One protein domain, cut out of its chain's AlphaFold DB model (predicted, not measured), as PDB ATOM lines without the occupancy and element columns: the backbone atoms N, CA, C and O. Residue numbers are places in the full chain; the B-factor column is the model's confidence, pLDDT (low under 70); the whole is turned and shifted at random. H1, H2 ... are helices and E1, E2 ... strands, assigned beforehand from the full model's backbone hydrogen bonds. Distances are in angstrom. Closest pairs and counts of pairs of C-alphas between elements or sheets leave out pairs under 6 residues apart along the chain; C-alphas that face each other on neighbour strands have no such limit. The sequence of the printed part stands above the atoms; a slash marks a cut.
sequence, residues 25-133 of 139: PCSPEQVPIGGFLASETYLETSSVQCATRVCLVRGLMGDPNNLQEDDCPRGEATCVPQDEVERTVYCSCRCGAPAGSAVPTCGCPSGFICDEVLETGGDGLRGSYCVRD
ATOM      1  N   PRO A  25     184.521 197.903 146.834       95.56
ATOM      2  CA  PRO A  25     185.501 198.796 147.437       95.56
ATOM      3  C   PRO A  25     186.010 198.244 148.774       95.56
ATOM      4  O   PRO A  25     185.260 197.669 149.566       95.56
ATOM      5  N   CYS A  26     187.292 198.469 149.050       97.12
ATOM      6  CA  CYS A  26     187.900 198.238 150.357       97.12
ATOM      7  C   CYS A  26     188.902 199.352 150.669       97.12
ATOM      8  O   CYS A  26     189.445 199.969 149.760       97.12
ATOM      9  N   SER A  27     189.160 199.603 151.952       96.31
ATOM     10  CA  SER A  27     190.266 200.458 152.398       96.31
ATOM     11  C   SER A  27     191.362 199.593 153.037       96.31
ATOM     12  O   SER A  27     191.041 198.836 153.959       96.31
ATOM     13  N   PRO A  28     192.625 199.651 152.572       96.12
ATOM     14  CA  PRO A  28     193.719 198.890 153.169       96.12
ATOM     15  C   PRO A  28     194.015 199.388 154.590       96.12
ATOM     16  O   PRO A  28     194.140 200.588 154.831       96.12
ATOM     17  N   GLU A  29     194.181 198.463 155.534       95.25
ATOM     18  CA  GLU A  29     194.479 198.776 156.938       95.25
ATOM     19  C   GLU A  29     195.896 199.336 157.115       95.25
ATOM     20  O   GLU A  29     196.175 200.068 158.068       95.25
ATOM     21  N   GLN A  30     196.804 198.995 156.196       95.12
ATOM     22  CA  GLN A  30     198.173 199.495 156.173       95.12
ATOM     23  C   GLN A  30     198.444 200.243 154.869       95.12
ATOM     24  O   GLN A  30     198.416 199.663 153.786       95.12
ATOM     25  N   VAL A  31     198.758 201.532 154.996       96.19
ATOM     26  CA  VAL A  31     199.216 202.386 153.896       96.19
ATOM     27  C   VAL A  31     200.655 202.821 154.189       96.19
ATOM     28  O   VAL A  31     200.920 203.291 155.303       96.19
ATOM     29  N   PRO A  32     201.603 202.665 153.245       94.94
ATOM     30  CA  PRO A  32     202.969 203.135 153.431       94.94
ATOM     31  C   PRO A  32     203.031 204.644 153.702       94.94
ATOM     32  O   PRO A  32     202.210 205.424 153.219       94.94
ATOM     33  N   ILE A  33     204.045 205.082 154.453       92.31
ATOM     34  CA  ILE A  33     204.313 206.516 154.621       92.31
ATOM     35  C   ILE A  33     204.657 207.093 153.243       92.31
ATOM     36  O   ILE A  33     205.645 206.683 152.638       92.31
ATOM     37  N   GLY A  34     203.858 208.051 152.772       92.75
ATOM     38  CA  GLY A  34     203.972 208.596 151.415       92.75
ATOM     39  C   GLY A  34     203.040 207.944 150.387       92.75
ATOM     40  O   GLY A  34     203.069 208.348 149.230       92.75
ATOM     41  N   GLY A  35     202.192 206.996 150.798       96.06
ATOM     42  CA  GLY A  35     201.260 206.303 149.913       96.06
ATOM     43  C   GLY A  35     201.891 205.147 149.134       96.06
ATOM     44  O   GLY A  35     203.053 204.796 149.333       96.06
ATOM     45  N   PHE A  36     201.095 204.542 148.258       97.38
ATOM     46  CA  PHE A  36     201.522 203.487 147.342       97.38
ATOM     47  C   PHE A  36     202.219 204.057 146.101       97.38
ATOM     48  O   PHE A  36     202.080 205.238 145.769       97.38
ATOM     49  N   LEU A  37     202.966 203.199 145.401       96.38
ATOM     50  CA  LEU A  37     203.583 203.515 144.112       96.38
ATOM     51  C   LEU A  37     202.792 202.888 142.954       96.38
ATOM     52  O   LEU A  37     202.377 201.736 143.036       96.38
ATOM     53  N   ALA A  38     202.704 203.576 141.811       93.88
ATOM     54  CA  ALA A  38     202.016 203.056 140.617       93.88
ATOM     55  C   ALA A  38     202.583 201.728 140.074       93.88
ATOM     56  O   ALA A  38     201.931 201.034 139.302       93.88
ATOM     57  N   SER A  39     203.814 201.364 140.433       91.50
ATOM     58  CA  SER A  39     204.417 200.079 140.058       91.50
ATOM     59  C   SER A  39     204.166 198.966 141.078       91.50
ATOM     60  O   SER A  39     204.610 197.840 140.872       91.50
ATOM     61  N   GLU A  40     203.538 199.276 142.208       90.62
ATOM     62  CA  GLU A  40     203.345 198.348 143.311       90.62
ATOM     63  C   GLU A  40     202.042 197.560 143.152       90.62
ATOM     64  O   GLU A  40     201.030 198.041 142.632       90.62
ATOM     65  N   THR A  41     202.077 196.316 143.623       93.19
ATOM     66  CA  THR A  41     200.867 195.591 143.992       93.19
ATOM     67  C   THR A  41     200.971 195.189 145.451       93.19
ATOM     68  O   THR A  41     201.891 194.469 145.837       93.19
ATOM     69  N   TYR A  42     200.025 195.656 146.252       94.50
ATOM     70  CA  TYR A  42     199.909 195.335 147.661       94.50
ATOM     71  C   TYR A  42     198.684 194.451 147.890       94.50
ATOM     72  O   TYR A  42     197.627 194.631 147.280       94.50
ATOM     73  N   LEU A  43     198.848 193.466 148.769       94.56
ATOM     74  CA  LEU A  43     197.832 192.471 149.052       94.56
ATOM     75  C   LEU A  43     197.648 192.316 150.559       94.56
ATOM     76  O   LEU A  43     198.529 191.821 151.261       94.56
ATOM     77  N   GLU A  44     196.459 192.657 151.036       93.75
ATOM     78  CA  GLU A  44     196.046 192.429 152.411       93.75
ATOM     79  C   GLU A  44     195.184 191.170 152.485       93.75
ATOM     80  O   GLU A  44     194.018 191.156 152.083       93.75
ATOM     81  N   THR A  45     195.751 190.090 153.021       90.94
ATOM     82  CA  THR A  45     195.002 188.866 153.317       90.94
ATOM     83  C   THR A  45     194.548 188.890 154.768       90.94
ATOM     84  O   THR A  45     195.392 188.881 155.661       90.94
ATOM     85  N   SER A  46     193.234 188.843 154.994       92.38
ATOM     86  CA  SER A  46     192.491 188.991 156.264       92.38
ATOM     87  C   SER A  46     191.656 190.267 156.385       92.38
ATOM     88  O   SER A  46     191.115 190.509 157.464       92.38
ATOM     89  N   SER A  47     191.451 191.001 155.289       94.44
ATOM     90  CA  SER A  47     190.581 192.176 155.281       94.44
ATOM     91  C   SER A  47     189.151 191.816 155.696       94.44
ATOM     92  O   SER A  47     188.553 190.872 155.176       94.44
ATOM     93  N   VAL A  48     188.585 192.555 156.649       94.25
ATOM     94  CA  VAL A  48     187.217 192.320 157.148       94.25
ATOM     95  C   VAL A  48     186.135 192.920 156.248       94.25
ATOM     96  O   VAL A  48     184.970 192.556 156.380       94.25
ATOM     97  N   GLN A  49     186.520 193.812 155.331       94.75
ATOM     98  CA  GLN A  49     185.620 194.494 154.394       94.75
ATOM     99  C   GLN A  49     185.251 193.606 153.198       94.75
ATOM    100  O   GLN A  49     184.172 193.738 152.624       94.75
ATOM    101  N   CYS A  50     186.129 192.659 152.859       95.38
ATOM    102  CA  CYS A  50     185.962 191.745 151.737       95.38
ATOM    103  C   CYS A  50     185.442 190.387 152.213       95.38
ATOM    104  O   CYS A  50     186.068 189.754 153.068       95.38
ATOM    105  N   ALA A  51     184.364 189.861 151.616       92.81
ATOM    106  CA  ALA A  51     183.894 188.511 151.955       92.81
ATOM    107  C   ALA A  51     184.934 187.442 151.573       92.81
ATOM    108  O   ALA A  51     185.046 186.404 152.219       92.81
ATOM    109  N   THR A  52     185.748 187.742 150.560       92.94
ATOM    110  CA  THR A  52     186.908 186.963 150.107       92.94
ATOM    111  C   THR A  52     188.145 187.131 150.993       92.94
ATOM    112  O   THR A  52     189.132 186.427 150.792       92.94
ATOM    113  N   ARG A  53     188.105 188.053 151.966       93.69
ATOM    114  CA  ARG A  53     189.195 188.409 152.890       93.69
ATOM    115  C   ARG A  53     190.423 189.042 152.238       93.69
ATOM    116  O   ARG A  53     191.436 189.190 152.915       93.69
ATOM    117  N   VAL A  54     190.369 189.394 150.956       94.94
ATOM    118  CA  VAL A  54     191.516 189.938 150.223       94.94
ATOM    119  C   VAL A  54     191.192 191.344 149.745       94.94
ATOM    120  O   VAL A  54     190.350 191.489 148.865       94.94
ATOM    121  N   CYS A  55     191.879 192.348 150.288       97.25
ATOM    122  CA  CYS A  55     191.904 193.698 149.723       97.25
ATOM    123  C   CYS A  55     193.183 193.844 148.892       97.25
ATOM    124  O   CYS A  55     194.277 193.520 149.363       97.25
ATOM    125  N   LEU A  56     193.040 194.249 147.635       97.00
ATOM    126  CA  LEU A  56     194.140 194.387 146.690       97.00
ATOM    127  C   LEU A  56     194.273 195.853 146.295       97.00
ATOM    128  O   LEU A  56     193.282 196.493 145.958       97.00
ATOM    129  N   VAL A  57     195.508 196.346 146.309       97.06
ATOM    130  CA  VAL A  57     195.896 197.649 145.767       97.06
ATOM    131  C   VAL A  57     196.844 197.382 144.609       97.06
ATOM    132  O   VAL A  57     197.887 196.763 144.809       97.06
ATOM    133  N   ARG A  58     196.513 197.821 143.396       94.62
ATOM    134  CA  ARG A  58     197.387 197.656 142.227       94.62
ATOM    135  C   ARG A  58     197.402 198.921 141.400       94.62
ATOM    136  O   ARG A  58     196.363 199.364 140.926       94.62
ATOM    137  N   GLY A  59     198.599 199.454 141.177       93.50
ATOM    138  CA  GLY A  59     198.778 200.580 140.267       93.50
ATOM    139  C   GLY A  59     198.396 201.945 140.834       93.50
ATOM    140  O   GLY A  59     198.241 202.879 140.057       93.50
ATOM    141  N   LEU A  60     198.246 202.067 142.154       96.25
ATOM    142  CA  LEU A  60     197.883 203.316 142.818       96.25
ATOM    143  C   LEU A  60     199.123 204.167 143.123       96.25
ATOM    144  O   LEU A  60     200.055 203.672 143.754       96.25
ATOM    145  N   MET A  61     199.123 205.449 142.744       96.94
ATOM    146  CA  MET A  61     200.134 206.422 143.182       96.94
ATOM    147  C   MET A  61     199.542 207.378 144.224       96.94
ATOM    148  O   MET A  61     198.849 208.320 143.864       96.94
ATOM    149  N   GLY A  62     199.851 207.166 145.507       97.06
ATOM    150  CA  GLY A  62     199.387 208.019 146.608       97.06
ATOM    151  C   GLY A  62     198.672 207.267 147.734       97.06
ATOM    152  O   GLY A  62     198.745 206.042 147.834       97.06
ATOM    153  N   ASP A  63     198.041 208.008 148.647       97.44
ATOM    154  CA  ASP A  63     197.320 207.461 149.804       97.44
ATOM    155  C   ASP A  63     195.821 207.351 149.467       97.44
ATOM    156  O   ASP A  63     195.182 208.387 149.274       97.44
ATOM    157  N   PRO A  64     195.224 206.141 149.448       97.12
ATOM    158  CA  PRO A  64     193.807 205.961 149.124       97.12
ATOM    159  C   PRO A  64     192.860 206.605 150.145       97.12
ATOM    160  O   PRO A  64     191.659 206.668 149.914       97.12
ATOM    161  N   ASN A  65     193.378 207.079 151.282       96.06
ATOM    162  CA  ASN A  65     192.614 207.806 152.287       96.06
ATOM    163  C   ASN A  65     192.824 209.332 152.209       96.06
ATOM    164  O   ASN A  65     192.366 210.033 153.117       96.06
ATOM    165  N   ASN A  66     193.588 209.852 151.241       97.12
ATOM    166  CA  ASN A  66     193.859 211.281 151.039       97.12
ATOM    167  C   ASN A  66     193.256 211.738 149.702       97.12
ATOM    168  O   ASN A  66     193.953 211.814 148.690       97.12
ATOM    169  N   LEU A  67     191.947 211.982 149.708       97.75
ATOM    170  CA  LEU A  67     191.166 212.202 148.493       97.75
ATOM    171  C   LEU A  67     191.200 213.659 148.021       97.75
ATOM    172  O   LEU A  67     191.176 214.584 148.838       97.75
ATOM    173  N   GLN A  68     191.206 213.858 146.700       97.19
ATOM    174  CA  GLN A  68     191.082 215.187 146.079       97.19
ATOM    175  C   GLN A  68     189.716 215.815 146.365       97.19
ATOM    176  O   GLN A  68     189.603 217.021 146.567       97.19
ATOM    177  N   GLU A  69     188.679 214.986 146.432       96.50
ATOM    178  CA  GLU A  69     187.302 215.369 146.728       96.50
ATOM    179  C   GLU A  69     187.149 215.949 148.140       96.50
ATOM    180  O   GLU A  69     186.265 216.774 148.376       96.50
ATOM    181  N   ASP A  70     188.051 215.566 149.045       96.31
ATOM    182  CA  ASP A  70     188.126 216.052 150.421       96.31
ATOM    183  C   ASP A  70     189.175 217.173 150.595       96.31
ATOM    184  O   ASP A  70     189.612 217.434 151.717       96.31
ATOM    185  N   ASP A  71     189.583 217.837 149.502       96.62
ATOM    186  CA  ASP A  71     190.585 218.921 149.488       96.62
ATOM    187  C   ASP A  71     191.947 218.482 150.063       96.62
ATOM    188  O   ASP A  71     192.614 219.223 150.786       96.62
ATOM    189  N   CYS A  72     192.351 217.237 149.772       96.06
ATOM    190  CA  CYS A  72     193.654 216.666 150.122       96.06
ATOM    191  C   CYS A  72     194.047 216.906 151.599       96.06
ATOM    192  O   CYS A  72     195.043 217.586 151.880       96.06
ATOM    193  N   PRO A  73     193.330 216.332 152.586       95.19
ATOM    194  CA  PRO A  73     193.475 216.675 154.007       95.19
ATOM    195  C   PRO A  73     194.866 216.389 154.605       95.19
ATOM    196  O   PRO A  73     195.187 216.877 155.692       95.19
ATOM    197  N   ARG A  74     195.703 215.594 153.927       92.25
ATOM    198  CA  ARG A  74     197.101 215.307 154.306       92.25
ATOM    199  C   ARG A  74     198.132 216.014 153.412       92.25
ATOM    200  O   ARG A  74     199.328 215.761 153.547       92.25
ATOM    201  N   GLY A  75     197.682 216.929 152.554       93.31
ATOM    202  CA  GLY A  75     198.473 217.670 151.574       93.31
ATOM    203  C   GLY A  75     198.498 217.016 150.188       93.31
ATOM    204  O   GLY A  75     198.203 215.836 150.022       93.31
ATOM    205  N   GLU A  76     198.904 217.798 149.187       94.19
ATOM    206  CA  GLU A  76     198.892 217.426 147.759       94.19
ATOM    207  C   GLU A  76     199.815 216.252 147.396       94.19
ATOM    208  O   GLU A  76     199.593 215.556 146.411       94.19
ATOM    209  N   ALA A  77     200.875 216.016 148.176       94.50
ATOM    210  CA  ALA A  77     201.957 215.106 147.790       94.50
ATOM    211  C   ALA A  77     201.523 213.641 147.613       94.50
ATOM    212  O   ALA A  77     202.175 212.901 146.881       94.50
ATOM    213  N   THR A  78     200.456 213.218 148.293       96.38
ATOM    214  CA  THR A  78     199.926 211.846 148.236       96.38
ATOM    215  C   THR A  78     198.452 211.833 147.845       96.38
ATOM    216  O   THR A  78     197.742 210.899 148.213       96.38
ATOM    217  N   CYS A  79     197.966 212.911 147.225       96.94
ATOM    218  CA  CYS A  79     196.550 213.096 146.957       96.94
ATOM    219  C   CYS A  79     196.102 212.306 145.724       96.94
ATOM    220  O   CYS A  79     196.786 212.306 144.703       96.94
ATOM    221  N   VAL A  80     194.955 211.636 145.827       97.56
ATOM    222  CA  VAL A  80     194.442 210.704 144.812       97.56
ATOM    223  C   VAL A  80     192.979 211.040 144.520       97.56
ATOM    224  O   VAL A  80     192.246 211.326 145.466       97.56
ATOM    225  N   PRO A  81     192.523 211.033 143.258       97.56
ATOM    226  CA  PRO A  81     191.103 211.195 142.973       97.56
ATOM    227  C   PRO A  81     190.339 209.902 143.315       97.56
ATOM    228  O   PRO A  81     190.871 208.793 143.201       97.56
ATOM    229  N   GLN A  82     189.092 210.017 143.767       96.75
ATOM    230  CA  GLN A  82     188.319 208.880 144.272       96.75
ATOM    231  C   GLN A  82     188.114 207.788 143.211       96.75
ATOM    232  O   GLN A  82     188.172 206.600 143.532       96.75
ATOM    233  N   ASP A  83     187.920 208.159 141.947       95.88
ATOM    234  CA  ASP A  83     187.751 207.206 140.846       95.88
ATOM    235  C   ASP A  83     189.013 206.358 140.609       95.88
ATOM    236  O   ASP A  83     188.928 205.166 140.296       95.88
ATOM    237  N   GLU A  84     190.201 206.931 140.824       96.00
ATOM    238  CA  GLU A  84     191.453 206.181 140.797       96.00
ATOM    239  C   GLU A  84     191.541 205.197 141.965       96.00
ATOM    240  O   GLU A  84     191.938 204.047 141.749       96.00
ATOM    241  N   VAL A  85     191.117 205.588 143.173       97.44
ATOM    242  CA  VAL A  85     191.044 204.668 144.321       97.44
ATOM    243  C   VAL A  85     190.098 203.505 144.021       97.44
ATOM    244  O   VAL A  85     190.494 202.355 144.164       97.44
ATOM    245  N   GLU A  86     188.887 203.759 143.528       94.88
ATOM    246  CA  GLU A  86     187.907 202.708 143.204       94.88
ATOM    247  C   GLU A  86     188.393 201.745 142.103       94.88
ATOM    248  O   GLU A  86     188.092 200.541 142.104       94.88
ATOM    249  N   ARG A  87     189.175 202.254 141.147       95.06
ATOM    250  CA  ARG A  87     189.759 201.442 140.076       95.06
ATOM    251  C   ARG A  87     190.922 200.585 140.573       95.06
ATOM    252  O   ARG A  87     191.053 199.443 140.134       95.06
ATOM    253  N   THR A  88     191.746 201.106 141.476       96.19
ATOM    254  CA  THR A  88     193.017 200.483 141.892       96.19
ATOM    255  C   THR A  88     192.940 199.721 143.215       96.19
ATOM    256  O   THR A  88     193.794 198.867 143.461       96.19
ATOM    257  N   VAL A  89     191.925 199.990 144.041       97.69
ATOM    258  CA  VAL A  89     191.728 199.413 145.374       97.69
ATOM    259  C   VAL A  89     190.373 198.731 145.456       97.69
ATOM    260  O   VAL A  89     189.322 199.369 145.443       97.69
ATOM    261  N   TYR A  90     190.390 197.406 145.546       97.38
ATOM    262  CA  TYR A  90     189.163 196.619 145.559       97.38
ATOM    263  C   TYR A  90     189.366 195.250 146.202       97.38
ATOM    264  O   TYR A  90     190.468 194.695 146.278       97.38
ATOM    265  N   CYS A  91     188.258 194.667 146.640       97.75
ATOM    266  CA  CYS A  91     188.202 193.294 147.083       97.75
ATOM    267  C   CYS A  91     188.569 192.369 145.925       97.75
ATOM    268  O   CYS A  91     187.949 192.382 144.866       97.75
ATOM    269  N   SER A  92     189.583 191.538 146.121       96.81
ATOM    270  CA  SER A  92     190.019 190.534 145.155       96.81
ATOM    271  C   SER A  92     189.750 189.139 145.707       96.81
ATOM    272  O   SER A  92     189.173 188.960 146.775       96.81
ATOM    273  N   CYS A  93     190.130 188.113 144.969       94.88
ATOM    274  CA  CYS A  93     190.055 186.740 145.407       94.88
ATOM    275  C   CYS A  93     191.199 185.957 144.784       94.88
ATOM    276  O   CYS A  93     191.624 186.238 143.664       94.88
ATOM    277  N   ARG A  94     191.691 184.957 145.513       94.50
ATOM    278  CA  ARG A  94     192.666 184.017 144.976       94.50
ATOM    279  C   ARG A  94     192.000 183.138 143.920       94.50
ATOM    280  O   ARG A  94     191.045 182.430 144.220       94.50
ATOM    281  N   CYS A  95     192.546 183.130 142.715       95.00
ATOM    282  CA  CYS A  95     192.051 182.328 141.593       95.00
ATOM    283  C   CYS A  95     193.052 181.256 141.139       95.00
ATOM    284  O   CYS A  95     192.678 180.328 140.428       95.00
ATOM    285  N   GLY A  96     194.306 181.337 141.597       92.06
ATOM    286  CA  GLY A  96     195.336 180.334 141.349       92.06
ATOM    287  C   GLY A  96     196.198 180.097 142.585       92.06
ATOM    288  O   GLY A  96     196.584 181.033 143.290       92.06
ATOM    289  N   ALA A  97     196.500 178.828 142.848       85.94
ATOM    290  CA  ALA A  97     197.416 178.387 143.894       85.94
ATOM    291  C   ALA A  97     198.375 177.327 143.320       85.94
ATOM    292  O   ALA A  97     198.010 176.651 142.352       85.94
ATOM    293  N   PRO A  98     199.578 177.150 143.898       80.38
ATOM    294  CA  PRO A  98     200.506 176.107 143.467       80.38
ATOM    295  C   PRO A  98     199.863 174.712 143.464       80.38
ATOM    296  O   PRO A  98     199.030 174.396 144.317       80.38
ATOM    297  N   ALA A  99     200.272 173.858 142.522       80.25
ATOM    298  CA  ALA A  99     199.755 172.496 142.419       80.25
ATOM    299  C   ALA A  99     199.966 171.716 143.730       80.25
ATOM    300  O   ALA A  99     201.055 171.718 144.298       80.25
ATOM    301  N   GLY A 100     198.915 171.043 144.205       80.19
ATOM    302  CA  GLY A 100     198.932 170.323 145.483       80.19
ATOM    303  C   GLY A 100     198.643 171.190 146.717       80.19
ATOM    304  O   GLY A 100     198.562 170.649 147.817       80.19
ATOM    305  N   SER A 101     198.443 172.503 146.555       82.38
ATOM    306  CA  SER A 101     197.959 173.376 147.627       82.38
ATOM    307  C   SER A 101     196.491 173.090 147.961       82.38
ATOM    308  O   SER A 101     195.664 172.903 147.071       82.38
ATOM    309  N   ALA A 102     196.157 173.098 149.255       84.81
ATOM    310  CA  ALA A 102     194.780 173.001 149.751       84.81
ATOM    311  C   ALA A 102     194.109 174.378 149.934       84.81
ATOM    312  O   ALA A 102     193.011 174.463 150.485       84.81
ATOM    313  N   VAL A 103     194.776 175.464 149.524       84.56
ATOM    314  CA  VAL A 103     194.249 176.823 149.678       84.56
ATOM    315  C   VAL A 103     193.034 177.012 148.754       84.56
ATOM    316  O   VAL A 103     193.151 176.765 147.552       84.56
ATOM    317  N   PRO A 104     191.876 177.462 149.276       87.25
ATOM    318  CA  PRO A 104     190.692 177.711 148.462       87.25
ATOM    319  C   PRO A 104     190.938 178.745 147.358       87.25
ATOM    320  O   PRO A 104     191.655 179.729 147.559       87.25
ATOM    321  N   THR A 105     190.298 178.534 146.210       92.06
ATOM    322  CA  THR A 105     190.305 179.455 145.067       92.06
ATOM    323  C   THR A 105     188.879 179.772 144.614       92.06
ATOM    324  O   THR A 105     187.931 179.077 144.989       92.06
ATOM    325  N   CYS A 106     188.717 180.821 143.812       93.56
ATOM    326  CA  CYS A 106     187.459 181.182 143.164       93.56
ATOM    327  C   CYS A 106     187.653 181.463 141.665       93.56
ATOM    328  O   CYS A 106     188.772 181.645 141.187       93.56
ATOM    329  N   GLY A 107     186.544 181.533 140.925       94.94
ATOM    330  CA  GLY A 107     186.538 182.056 139.559       94.94
ATOM    331  C   GLY A 107     186.452 183.581 139.556       94.94
ATOM    332  O   GLY A 107     185.666 184.152 140.312       94.94
ATOM    333  N   CYS A 108     187.233 184.234 138.696       95.81
ATOM    334  CA  CYS A 108     187.142 185.681 138.522       95.81
ATOM    335  C   CYS A 108     185.863 186.052 137.757       95.81
ATOM    336  O   CYS A 108     185.556 185.405 136.749       95.81
ATOM    337  N   PRO A 109     185.095 187.051 138.228       94.50
ATOM    338  CA  PRO A 109     183.903 187.504 137.525       94.50
ATOM    339  C   PRO A 109     184.268 188.287 136.255       94.50
ATOM    340  O   PRO A 109     185.430 188.605 136.002       94.50
ATOM    341  N   SER A 110     183.255 188.627 135.457       92.25
ATOM    342  CA  SER A 110     183.417 189.521 134.304       92.25
ATOM    343  C   SER A 110     184.083 190.835 134.712       92.25
ATOM    344  O   SER A 110     183.722 191.402 135.741       92.25
ATOM    345  N   GLY A 111     185.002 191.339 133.890       92.06
ATOM    346  CA  GLY A 111     185.789 192.525 134.228       92.06
ATOM    347  C   GLY A 111     187.123 192.213 134.909       92.06
ATOM    348  O   GLY A 111     187.928 193.121 135.096       92.06
ATOM    349  N   PHE A 112     187.360 190.948 135.274       95.62
ATOM    350  CA  PHE A 112     188.551 190.516 135.994       95.62
ATOM    351  C   PHE A 112     189.207 189.314 135.319       95.62
ATOM    352  O   PHE A 112     188.535 188.401 134.834       95.62
ATOM    353  N   ILE A 113     190.534 189.285 135.360       95.56
ATOM    354  CA  ILE A 113     191.359 188.175 134.887       95.56
ATOM    355  C   ILE A 113     192.116 187.550 136.055       95.56
ATOM    356  O   ILE A 113     192.399 188.205 137.058       95.56
ATOM    357  N   CYS A 114     192.434 186.263 135.926       95.75
ATOM    358  CA  CYS A 114     193.276 185.572 136.891       95.75
ATOM    359  C   CYS A 114     194.746 185.780 136.521       95.75
ATOM    360  O   CYS A 114     195.234 185.135 135.594       95.75
ATOM    361  N   ASP A 115     195.425 186.682 137.228       94.00
ATOM    362  CA  ASP A 115     196.810 187.076 136.943       94.00
ATOM    363  C   ASP A 115     197.728 186.728 138.118       94.00
ATOM    364  O   ASP A 115     197.292 186.718 139.273       94.00
ATOM    365  N   GLU A 116     198.992 186.418 137.839       90.94
ATOM    366  CA  GLU A 116     199.986 186.172 138.885       90.94
ATOM    367  C   GLU A 116     200.400 187.505 139.516       90.94
ATOM    368  O   GLU A 116     200.962 188.379 138.863       90.94
ATOM    369  N   VAL A 117     200.075 187.674 140.799       87.12
ATOM    370  CA  VAL A 117     200.290 188.945 141.509       87.12
ATOM    371  C   VAL A 117     201.502 188.883 142.432       87.12
ATOM    372  O   VAL A 117     202.219 189.868 142.578       87.12
ATOM    373  N   LEU A 118     201.743 187.729 143.061       81.94
ATOM    374  CA  LEU A 118     202.864 187.531 143.976       81.94
ATOM    375  C   LEU A 118     203.641 186.273 143.593       81.94
ATOM    376  O   LEU A 118     203.234 185.152 143.914       81.94
ATOM    377  N   GLU A 119     204.802 186.480 142.973       74.25
ATOM    378  CA  GLU A 119     205.741 185.408 142.622       74.25
ATOM    379  C   GLU A 119     206.512 184.900 143.853       74.25
ATOM    380  O   GLU A 119     206.891 183.728 143.930       74.25
ATOM    381  N   THR A 120     206.723 185.767 144.852       66.69
ATOM    382  CA  THR A 120     207.495 185.493 146.076       66.69
ATOM    383  C   THR A 120     206.645 185.656 147.338       66.69
ATOM    384  O   THR A 120     205.744 186.488 147.377       66.69
ATOM    385  N   GLY A 121     206.934 184.880 148.389       72.12
ATOM    386  CA  GLY A 121     206.188 184.892 149.657       72.12
ATOM    387  C   GLY A 121     205.932 183.486 150.207       72.12
ATOM    388  O   GLY A 121     206.453 182.503 149.682       72.12
ATOM    389  N   GLY A 122     205.127 183.377 151.265       74.12
ATOM    390  CA  GLY A 122     204.639 182.080 151.751       74.12
ATOM    391  C   GLY A 122     203.498 181.533 150.887       74.12
ATOM    392  O   GLY A 122     202.836 182.292 150.178       74.12
ATOM    393  N   ASP A 123     203.215 180.233 150.988       73.81
ATOM    394  CA  ASP A 123     202.150 179.560 150.218       73.81
ATOM    395  C   ASP A 123     200.747 180.145 150.465       73.81
ATOM    396  O   ASP A 123     199.850 180.013 149.636       73.81
ATOM    397  N   GLY A 124     200.557 180.831 151.598       75.06
ATOM    398  CA  GLY A 124     199.330 181.561 151.921       75.06
ATOM    399  C   GLY A 124     199.150 182.882 151.165       75.06
ATOM    400  O   GLY A 124     198.050 183.431 151.194       75.06
ATOM    401  N   LEU A 125     200.190 183.377 150.479       79.62
ATOM    402  CA  LEU A 125     200.204 184.640 149.726       79.62
ATOM    403  C   LEU A 125     200.535 184.434 148.244       79.62
ATOM    404  O   LEU A 125     199.864 185.002 147.394       79.62
ATOM    405  N   ARG A 126     201.505 183.580 147.906       86.06
ATOM    406  CA  ARG A 126     201.917 183.353 146.512       86.06
ATOM    407  C   ARG A 126     200.787 182.834 145.636       86.06
ATOM    408  O   ARG A 126     199.984 182.018 146.086       86.06
ATOM    409  N   GLY A 127     200.762 183.255 144.378       89.38
ATOM    410  CA  GLY A 127     199.836 182.749 143.368       89.38
ATOM    411  C   GLY A 127     199.069 183.846 142.640       89.38
ATOM    412  O   GLY A 127     199.475 185.010 142.613       89.38
ATOM    413  N   SER A 128     197.949 183.441 142.043       93.81
ATOM    414  CA  SER A 128     197.168 184.289 141.150       93.81
ATOM    415  C   SER A 128     195.905 184.810 141.817       93.81
ATOM    416  O   SER A 128     195.249 184.101 142.592       93.81
ATOM    417  N   TYR A 129     195.549 186.042 141.478       95.75
ATOM    418  CA  TYR A 129     194.409 186.755 142.031       95.75
ATOM    419  C   TYR A 129     193.588 187.404 140.926       95.75
ATOM    420  O   TYR A 129     194.089 187.687 139.839       95.75
ATOM    421  N   CYS A 130     192.314 187.641 141.219       96.75
ATOM    422  CA  CYS A 130     191.439 188.369 140.318       96.75
ATOM    423  C   CYS A 130     191.834 189.843 140.289       96.75
ATOM    424  O   CYS A 130     191.616 190.578 141.257       96.75
ATOM    425  N   VAL A 131     192.412 190.270 139.176       95.69
ATOM    426  CA  VAL A 131     192.779 191.662 138.913       95.69
ATOM    427  C   VAL A 131     191.869 192.229 137.834       95.69
ATOM    428  O   VAL A 131     191.388 191.459 137.001       95.69
ATOM    429  N   ARG A 132     191.599 193.541 137.851       94.19
ATOM    430  CA  ARG A 132     190.846 194.173 136.758       94.19
ATOM    431  C   ARG A 132     191.532 193.873 135.432       94.19
ATOM    432  O   ARG A 132     192.760 193.872 135.351       94.19
ATOM    433  N   ASP A 133     190.722 193.567 134.429       90.62
ATOM    434  CA  ASP A 133     191.208 193.337 133.079       90.62
ATOM    435  C   ASP A 133     191.719 194.666 132.493       90.62
ATOM    436  O   ASP A 133     190.907 195.552 132.210       90.62
TER     437      ASP A 133
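This is residues 25 to 133 of the 139 residues of an uncharacterized protein of Myxococcales bacterium (UniProt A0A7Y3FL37). With little regular structure, two antiparallel sheets, E1 E2 E3 and E4 E6 E5, face each other as a sandwich, strands crossed. Long links E2 to H1 and E4 to E5 reach opposite ends. Six strands and helix H1 hold 37 of 109 printed residues: mostly strand. It is compact, radius of gyration of the C-alphas 14.4 A, spanning 49 by 28 by 24 A.

E1 is residues 41 to 45, beginning at C-alpha (200.867, 195.591, 143.992), E2 54 to 58, H1 82 to 88, E3 89 to 92, E4 94 to 96, E5 112 to 118, 16.7 A long, and E6 127 to 132, ending at C-alpha (190.846, 194.173, 136.758).

In hairpin E1 and E2, N 42 and O 57 are within hydrogen-bond range, 2.8 A. The closest C-alphas of E3 and E6, Ser 92 and Cys 130, are 5.5 A apart. H1, every O i to N i+4 pair within range, only grazes the sheet E1 E2 E3.

The printed part has no cut; only residue 120 is under pLDDT 70.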